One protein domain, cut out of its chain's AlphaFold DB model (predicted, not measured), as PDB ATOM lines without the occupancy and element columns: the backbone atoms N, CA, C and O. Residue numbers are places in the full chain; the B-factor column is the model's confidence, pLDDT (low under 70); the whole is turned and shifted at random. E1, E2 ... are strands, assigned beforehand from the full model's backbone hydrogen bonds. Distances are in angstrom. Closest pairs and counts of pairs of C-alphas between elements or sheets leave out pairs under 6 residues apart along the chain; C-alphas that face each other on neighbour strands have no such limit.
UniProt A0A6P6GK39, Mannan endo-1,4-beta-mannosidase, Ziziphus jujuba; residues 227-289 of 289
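Overview. This is residues 227 to 289 of the 289 residues of the protein "Mannan endo-1,4-beta-mannosidase" of Ziziphus jujuba (UniProt A0A6P6GK39). Little regular structure: two small hairpins, E1 with E2 and E3 with E4, joined by a long looping stretch, residues 249 to 273. The 63 printed residues hold four named strands, E1 to E4, in two antiparallel sheets, and no named helix; the class is all strand, with 19 residues in named elements. The whole is compact, radius of gyration of the C-alphas 12.1 A, spanning 35 by 25 by 25 A.

Along the chain. E1, residues 235 to 239, 13.0 A, begins at C-alpha 235 (171.470, 197.876, 131.112). E2, residues 245 to 248, is 9.8 A. E3, residues 274 to 278, and E4, residues 284 to 288, are each 13.1 A; C-alpha 288 is at (170.946, 214.028, 139.003).

Arrangement. In hairpin E1 and E2, N 238 and O 246, 2.8 A, are within hydrogen-bond range. So are N 275 and O 287, 2.8 A, in hairpin E3 and E4. The closest C-alphas of E2 and E4, Leu 245 and Met 287, are 6.1 A apart.

Size, cuts and confidence. The printed part has no cut. The link E2 to E3 is long. Residues 278 to 289 have pLDDT under 70.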
ATOM      1  N   ILE A 227     172.983 208.047 125.131       88.25
ATOM      2  CA  ILE A 227     172.472 207.127 126.142       88.25
ATOM      3  C   ILE A 227     173.617 206.748 127.074       88.25
ATOM      4  O   ILE A 227     174.770 206.668 126.661       88.25
ATOM      5  N   LEU A 228     173.292 206.492 128.333       88.62
ATOM      6  CA  LEU A 228     174.247 205.962 129.295       88.62
ATOM      7  C   LEU A 228     174.017 204.456 129.404       88.62
ATOM      8  O   LEU A 228     173.007 204.012 129.955       88.62
ATOM      9  N   TYR A 229     174.938 203.681 128.838       85.88
ATOM     10  CA  TYR A 229     174.860 202.227 128.767       85.88
ATOM     11  C   TYR A 229     175.934 201.594 129.653       85.88
ATOM     12  O   TYR A 229     177.121 201.877 129.515       85.88
ATOM     13  N   HIS A 230     175.521 200.719 130.565       86.44
ATOM     14  CA  HIS A 230     176.434 199.964 131.408       86.44
ATOM     15  C   HIS A 230     176.782 198.641 130.730       86.44
ATOM     16  O   HIS A 230     176.034 197.664 130.802       86.44
ATOM     17  N   LEU A 231     177.940 198.621 130.077       80.88
ATOM     18  CA  LEU A 231     178.400 197.540 129.203       80.88
ATOM     19  C   LEU A 231     178.433 196.163 129.881       80.88
ATOM     20  O   LEU A 231     178.073 195.160 129.268       80.88
ATOM     21  N   GLN A 232     178.820 196.103 131.158       80.12
ATOM     22  CA  GLN A 232     178.961 194.831 131.868       80.12
ATOM     23  C   GLN A 232     177.605 194.165 132.147       80.12
ATOM     24  O   GLN A 232     177.470 192.955 131.975       80.12
ATOM     25  N   SER A 233     176.587 194.940 132.547       84.38
ATOM     26  CA  SER A 233     175.242 194.393 132.799       84.38
ATOM     27  C   SER A 233     174.342 194.407 131.563       84.38
ATOM     28  O   SER A 233     173.340 193.691 131.532       84.38
ATOM     29  N   GLY A 234     174.685 195.206 130.552       84.19
ATOM     30  CA  GLY A 234     173.888 195.452 129.354       84.19
ATOM     31  C   GLY A 234     172.638 196.309 129.596       84.19
ATOM     32  O   GLY A 234     171.678 196.267 128.824       84.19
ATOM     33  N   GLN A 235     172.602 197.041 130.709       88.38
ATOM     34  CA  GLN A 235     171.470 197.876 131.112       88.38
ATOM     35  C   GLN A 235     171.728 199.348 130.787       88.38
ATOM     36  O   GLN A 235     172.869 199.787 130.684       88.38
ATOM     37  N   CYS A 236     170.660 200.131 130.670       87.62
ATOM     38  CA  CYS A 236     170.740 201.582 130.524       87.62
ATOM     39  C   CYS A 236     170.463 202.276 131.850       87.62
ATOM     40  O   CYS A 236     169.624 201.820 132.634       87.62
ATOM     41  N   VAL A 237     171.116 203.415 132.051       89.62
ATOM     42  CA  VAL A 237     170.757 204.342 133.119       89.62
ATOM     43  C   VAL A 237     169.440 205.022 132.752       89.62
ATOM     44  O   VAL A 237     169.256 205.530 131.642       89.62
ATOM     45  N   GLN A 238     168.522 205.032 133.705       89.31
ATOM     46  CA  GLN A 238     167.255 205.738 133.644       89.31
ATOM     47  C   GLN A 238     167.098 206.662 134.843       89.31
ATOM     48  O   GLN A 238     167.804 206.532 135.840       89.31
ATOM     49  N   VAL A 239     166.136 207.570 134.721       89.25
ATOM     50  CA  VAL A 239     165.790 208.562 135.734       89.25
ATOM     51  C   VAL A 239     164.371 208.293 136.207       89.25
ATOM     52  O   VAL A 239     163.461 208.178 135.382       89.25
ATOM     53  N   ASN A 240     164.167 208.134 137.513       86.94
ATOM     54  CA  ASN A 240     162.822 207.992 138.073       86.94
ATOM     55  C   ASN A 240     162.171 209.361 138.355       86.94
ATOM     56  O   ASN A 240     162.779 210.414 138.187       86.94
ATOM     57  N   SER A 241     160.923 209.352 138.827       85.69
ATOM     58  CA  SER A 241     160.175 210.572 139.164       85.69
ATOM     59  C   SER A 241     160.752 211.374 140.340       85.69
ATOM     60  O   SER A 241     160.275 212.471 140.606       85.69
ATOM     61  N   LYS A 242     161.739 210.830 141.061       87.00
ATOM     62  CA  LYS A 242     162.459 211.483 142.163       87.00
ATOM     63  C   LYS A 242     163.843 211.995 141.740       87.00
ATOM     64  O   LYS A 242     164.624 212.379 142.602       87.00
ATOM     65  N   ASN A 243     164.153 211.999 140.441       86.31
ATOM     66  CA  ASN A 243     165.468 212.349 139.891       86.31
ATOM     67  C   ASN A 243     166.610 211.423 140.358       86.31
ATOM     68  O   ASN A 243     167.773 211.817 140.391       86.31
ATOM     69  N   GLU A 244     166.308 210.173 140.700       86.19
ATOM     70  CA  GLU A 244     167.325 209.180 141.052       86.19
ATOM     71  C   GLU A 244     167.710 208.362 139.814       86.19
ATOM     72  O   GLU A 244     166.861 208.050 138.970       86.19
ATOM     73  N   LEU A 245     168.995 208.002 139.716       88.75
ATOM     74  CA  LEU A 245     169.499 207.125 138.665       88.75
ATOM     75  C   LEU A 245     169.269 205.662 139.033       88.75
ATOM     76  O   LEU A 245     169.615 205.220 140.127       88.75
ATOM     77  N   HIS A 246     168.757 204.879 138.089       89.12
ATOM     78  CA  HIS A 246     168.611 203.436 138.254       89.12
ATOM     79  C   HIS A 246     168.894 202.689 136.949       89.12
ATOM     80  O   HIS A 246     168.659 203.197 135.854       89.12
ATOM     81  N   MET A 247     169.376 201.451 137.056       88.12
ATOM     82  CA  MET A 247     169.665 200.599 135.899       88.12
ATOM     83  C   MET A 247     168.421 199.812 135.478       88.12
ATOM     84  O   MET A 247     167.824 199.116 136.299       88.12
ATOM     85  N   ARG A 248     168.031 199.877 134.198       85.50
ATOM     86  CA  ARG A 248     166.926 199.077 133.626       85.50
ATOM     87  C   ARG A 248     167.266 198.512 132.255       85.50
ATOM     88  O   ARG A 248     168.223 198.919 131.600       85.50
ATOM     89  N   ASP A 249     166.426 197.587 131.807       79.12
ATOM     90  CA  ASP A 249     166.486 197.063 130.449       79.12
ATOM     91  C   ASP A 249     166.229 198.151 129.396       79.12
ATOM     92  O   ASP A 249     165.436 199.076 129.584       79.12
ATOM     93  N   PHE A 250     166.851 197.953 128.234       71.69
ATOM     94  CA  PHE A 250     166.935 198.844 127.068       71.69
ATOM     95  C   PHE A 250     165.589 199.262 126.418       71.69
ATOM     96  O   PHE A 250     165.567 199.861 125.353       71.69
ATOM     97  N   LYS A 251     164.425 198.940 127.000       72.44
ATOM     98  CA  LYS A 251     163.106 199.192 126.377       72.44
ATOM     99  C   LYS A 251     162.693 200.670 126.367       72.44
ATOM    100  O   LYS A 251     161.918 201.069 125.507       72.44
ATOM    101  N   LYS A 252     163.161 201.464 127.333       76.94
ATOM    102  CA  LYS A 252     162.926 202.915 127.398       76.94
ATOM    103  C   LYS A 252     164.261 203.609 127.623       76.94
ATOM    104  O   LYS A 252     164.881 203.423 128.667       76.94
ATOM    105  N   LEU A 253     164.712 204.370 126.635       83.31
ATOM    106  CA  LEU A 253     165.997 205.053 126.698       83.31
ATOM    107  C   LEU A 253     165.799 206.448 127.273       83.31
ATOM    108  O   LEU A 253     164.971 207.218 126.788       83.31
ATOM    109  N   THR A 254     166.570 206.763 128.311       89.06
ATOM    110  CA  THR A 254     166.718 208.152 128.740       89.06
ATOM    111  C   THR A 254     167.747 208.816 127.844       89.06
ATOM    112  O   THR A 254     168.827 208.261 127.635       89.06
ATOM    113  N   LYS A 255     167.390 209.976 127.297       90.56
ATOM    114  CA  LYS A 255     168.232 210.719 126.365       90.56
ATOM    115  C   LYS A 255     169.006 211.806 127.094       90.56
ATOM    116  O   LYS A 255     168.446 212.542 127.907       90.56
ATOM    117  N   TRP A 256     170.275 211.929 126.750       92.00
ATOM    118  CA  TRP A 256     171.207 212.876 127.342       92.00
ATOM    119  C   TRP A 256     171.824 213.759 126.259       92.00
ATOM    120  O   TRP A 256     171.938 213.351 125.105       92.00
ATOM    121  N   SER A 257     172.237 214.967 126.626       91.81
ATOM    122  CA  SER A 257     173.062 215.834 125.783       91.81
ATOM    123  C   SER A 257     174.434 216.010 126.421       91.81
ATOM    124  O   SER A 257     174.521 216.282 127.620       91.81
ATOM    125  N   TYR A 258     175.483 215.898 125.613       89.69
ATOM    126  CA  TYR A 258     176.869 216.101 126.017       89.69
ATOM    127  C   TYR A 258     177.544 217.035 125.014       89.69
ATOM    128  O   TYR A 258     177.480 216.789 123.812       89.69
ATOM    129  N   GLY A 259     178.133 218.125 125.503       85.81
ATOM    130  CA  GLY A 259     178.779 219.151 124.681       85.81
ATOM    131  C   GLY A 259     180.289 218.965 124.524       85.81
ATOM    132  O   GLY A 259     180.947 219.875 124.032       85.81
ATOM    133  N   GLY A 260     180.838 217.828 124.962       88.19
ATOM    134  CA  GLY A 260     182.277 217.577 125.014       88.19
ATOM    135  C   GLY A 260     182.879 217.793 126.402       88.19
ATOM    136  O   GLY A 260     182.180 218.115 127.370       88.19
ATOM    137  N   ASP A 261     184.184 217.571 126.497       86.38
ATOM    138  CA  ASP A 261     184.903 217.535 127.768       86.38
ATOM    139  C   ASP A 261     184.775 218.856 128.537       86.38
ATOM    140  O   ASP A 261     184.831 219.948 127.975       86.38
ATOM    141  N   GLY A 262     184.549 218.749 129.848       86.06
ATOM    142  CA  GLY A 262     184.294 219.897 130.725       86.06
ATOM    143  C   GLY A 262     182.859 220.436 130.681       86.06
ATOM    144  O   GLY A 262     182.510 221.285 131.502       86.06
ATOM    145  N   THR A 263     181.997 219.935 129.788       90.88
ATOM    146  CA  THR A 263     180.576 220.311 129.761       90.88
ATOM    147  C   THR A 263     179.715 219.368 130.616       90.88
ATOM    148  O   THR A 263     180.005 218.172 130.708       90.88
ATOM    149  N   PRO A 264     178.626 219.858 131.243       90.75
ATOM    150  CA  PRO A 264     177.702 218.989 131.965       90.75
ATOM    151  C   PRO A 264     176.982 218.016 131.023       90.75
ATOM    152  O   PRO A 264     176.454 218.427 129.987       90.75
ATOM    153  N   VAL A 265     176.857 216.749 131.427       92.75
ATOM    154  CA  VAL A 265     175.947 215.796 130.775       92.75
ATOM    155  C   VAL A 265     174.529 216.080 131.267       92.75
ATOM    156  O   VAL A 265     174.230 215.877 132.444       92.75
ATOM    157  N   ARG A 266     173.657 216.584 130.391       93.75
ATOM    158  CA  ARG A 266     172.305 217.041 130.760       93.75
ATOM    159  C   ARG A 266     171.236 216.045 130.348       93.75
ATOM    160  O   ARG A 266     171.340 215.424 129.291       93.75
ATOM    161  N   LEU A 267     170.192 215.929 131.159       93.50
ATOM    162  CA  LEU A 267     168.999 215.161 130.822       93.50
ATOM    163  C   LEU A 267     168.173 215.948 129.794       93.50
ATOM    164  O   LEU A 267     167.708 217.054 130.083       93.50
ATOM    165  N   MET A 268     167.990 215.388 128.594       90.81
ATOM    166  CA  MET A 268     167.291 216.081 127.508       90.81
ATOM    167  C   MET A 268     165.852 216.424 127.898       90.81
ATOM    168  O   MET A 268     165.129 215.590 128.438       90.81
ATOM    169  N   GLY A 269     165.428 217.650 127.579       88.62
ATOM    170  CA  GLY A 269     164.099 218.158 127.936       88.62
ATOM    171  C   GLY A 269     163.973 218.637 129.387       88.62
ATOM    172  O   GLY A 269     162.863 218.902 129.835       88.62
ATOM    173  N   SER A 270     165.084 218.762 130.120       90.56
ATOM    174  CA  SER A 270     165.111 219.279 131.493       90.56
ATOM    175  C   SER A 270     166.319 220.194 131.737       90.56
ATOM    176  O   SER A 270     167.260 220.221 130.944       90.56
ATOM    177  N   ALA A 271     166.314 220.921 132.858       89.94
ATOM    178  CA  ALA A 271     167.470 221.697 133.315       89.94
ATOM    179  C   ALA A 271     168.518 220.853 134.070       89.94
ATOM    180  O   ALA A 271     169.589 221.364 134.395       89.94
ATOM    181  N   LEU A 272     168.208 219.580 134.336       91.81
ATOM    182  CA  LEU A 272     168.971 218.706 135.215       91.81
ATOM    183  C   LEU A 272     170.234 218.149 134.544       91.81
ATOM    184  O   LEU A 272     170.257 217.895 133.332       91.81
ATOM    185  N   CYS A 273     171.277 217.896 135.332       92.19
ATOM    186  CA  CYS A 273     172.526 217.296 134.870       92.19
ATOM    187  C   CYS A 273     173.041 216.183 135.784       92.19
ATOM    188  O   CYS A 273     172.649 216.051 136.942       92.19
ATOM    189  N   LEU A 274     173.934 215.352 135.244       90.38
ATOM    190  CA  LEU A 274     174.677 214.393 136.048       90.38
ATOM    191  C   LEU A 274     175.632 215.122 136.994       90.38
ATOM    192  O   LEU A 274     176.437 215.955 136.575       90.38
ATOM    193  N   LYS A 275     175.585 214.732 138.263       85.62
ATOM    194  CA  LYS A 275     176.470 215.195 139.323       85.62
ATOM    195  C   LYS A 275     177.129 213.999 139.988       85.62
ATOM    196  O   LYS A 275     176.453 213.072 140.429       85.62
ATOM    197  N   ALA A 276     178.451 214.038 140.090       80.62
ATOM    198  CA  ALA A 276     179.182 213.106 140.930       80.62
ATOM    199  C   ALA A 276     179.017 213.523 142.402       80.62
ATOM    200  O   ALA A 276     179.267 214.676 142.759       80.62
ATOM    201  N   VAL A 277     178.582 212.596 143.250       76.62
ATOM    202  CA  VAL A 277     178.435 212.793 144.694       76.62
ATOM    203  C   VAL A 277     179.389 211.843 145.407       76.62
ATOM    204  O   VAL A 277     179.453 210.655 145.090       76.62
ATOM    205  N   VAL A 278     180.155 212.383 146.352       63.81
ATOM    206  CA  VAL A 278     181.066 211.605 147.197       63.81
ATOM    207  C   VAL A 278     180.278 211.066 148.385       63.81
ATOM    208  O   VAL A 278     179.728 211.846 149.161       63.81
ATOM    209  N   LEU A 279     180.255 209.745 148.552       45.66
ATOM    210  CA  LEU A 279     179.755 209.088 149.761       45.66
ATOM    211  C   LEU A 279     180.929 208.348 150.421       45.66
ATOM    212  O   LEU A 279     181.105 207.147 150.252       45.66
ATOM    213  N   GLY A 280     181.764 209.094 151.151       50.69
ATOM    214  CA  GLY A 280     182.914 208.561 151.892       50.69
ATOM    215  C   GLY A 280     184.234 208.497 151.108       50.69
ATOM    216  O   GLY A 280     184.360 209.004 149.992       50.69
ATOM    217  N   PHE A 281     185.258 207.896 151.720       38.72
ATOM    218  CA  PHE A 281     186.579 207.750 151.106       38.72
ATOM    219  C   PHE A 281     186.517 206.703 149.978       38.72
ATOM    220  O   PHE A 281     186.542 205.506 150.232       38.72
ATOM    221  N   HIS A 282     186.466 207.188 148.730       37.25
ATOM    222  CA  HIS A 282     186.690 206.452 147.467       37.25
ATOM    223  C   HIS A 282     185.469 205.831 146.759       37.25
ATOM    224  O   HIS A 282     185.654 205.117 145.773       37.25
ATOM    225  N   GLN A 283     184.232 206.155 147.155       27.61
ATOM    226  CA  GLN A 283     183.040 205.816 146.361       27.61
ATOM    227  C   GLN A 283     182.385 207.062 145.756       27.61
ATOM    228  O   GLN A 283     181.906 207.954 146.458       27.61
ATOM    229  N   TRP A 284     182.367 207.093 144.423       35.09
ATOM    230  CA  TRP A 284     181.664 208.090 143.627       35.09
ATOM    231  C   TRP A 284     180.345 207.503 143.140       35.09
ATOM    232  O   TRP A 284     180.328 206.431 142.535       35.09
ATOM    233  N   PHE A 285     179.254 208.227 143.364       43.38
ATOM    234  CA  PHE A 285     177.951 207.916 142.788       43.38
ATOM    235  C   PHE A 285     177.571 208.999 141.786       43.38
ATOM    236  O   PHE A 285     177.823 210.183 142.006       43.38
ATOM    237  N   LEU A 286     176.951 208.597 140.681       56.69
ATOM    238  CA  LEU A 286     176.276 209.530 139.790       56.69
ATOM    239  C   LEU A 286     174.866 209.760 140.337       56.69
ATOM    240  O   LEU A 286     174.136 208.815 140.630       56.69
ATOM    241  N   MET A 287     174.493 211.023 140.475       49.84
ATOM    242  CA  MET A 287     173.141 211.473 140.784       49.84
ATOM    243  C   MET A 287     172.716 212.521 139.762       49.84
ATOM    244  O   MET A 287     173.528 212.976 138.958       49.84
ATOM    245  N   ILE A 288     171.447 212.908 139.792       63.56
ATOM    246  CA  ILE A 288     170.946 214.028 139.003       63.56
ATOM    247  C   ILE A 288     170.793 215.230 139.923       63.56
ATOM    248  O   ILE A 288     170.263 215.090 141.027       63.56
ATOM    249  N   ALA A 289     171.264 216.388 139.476       49.25
ATOM    250  CA  ALA A 289     171.164 217.656 140.188       49.25
ATOM    251  C   ALA A 289     170.717 218.788 139.261       49.25
ATOM    252  O   ALA A 289     170.890 218.656 138.026       49.25
TER     253      ALA A 289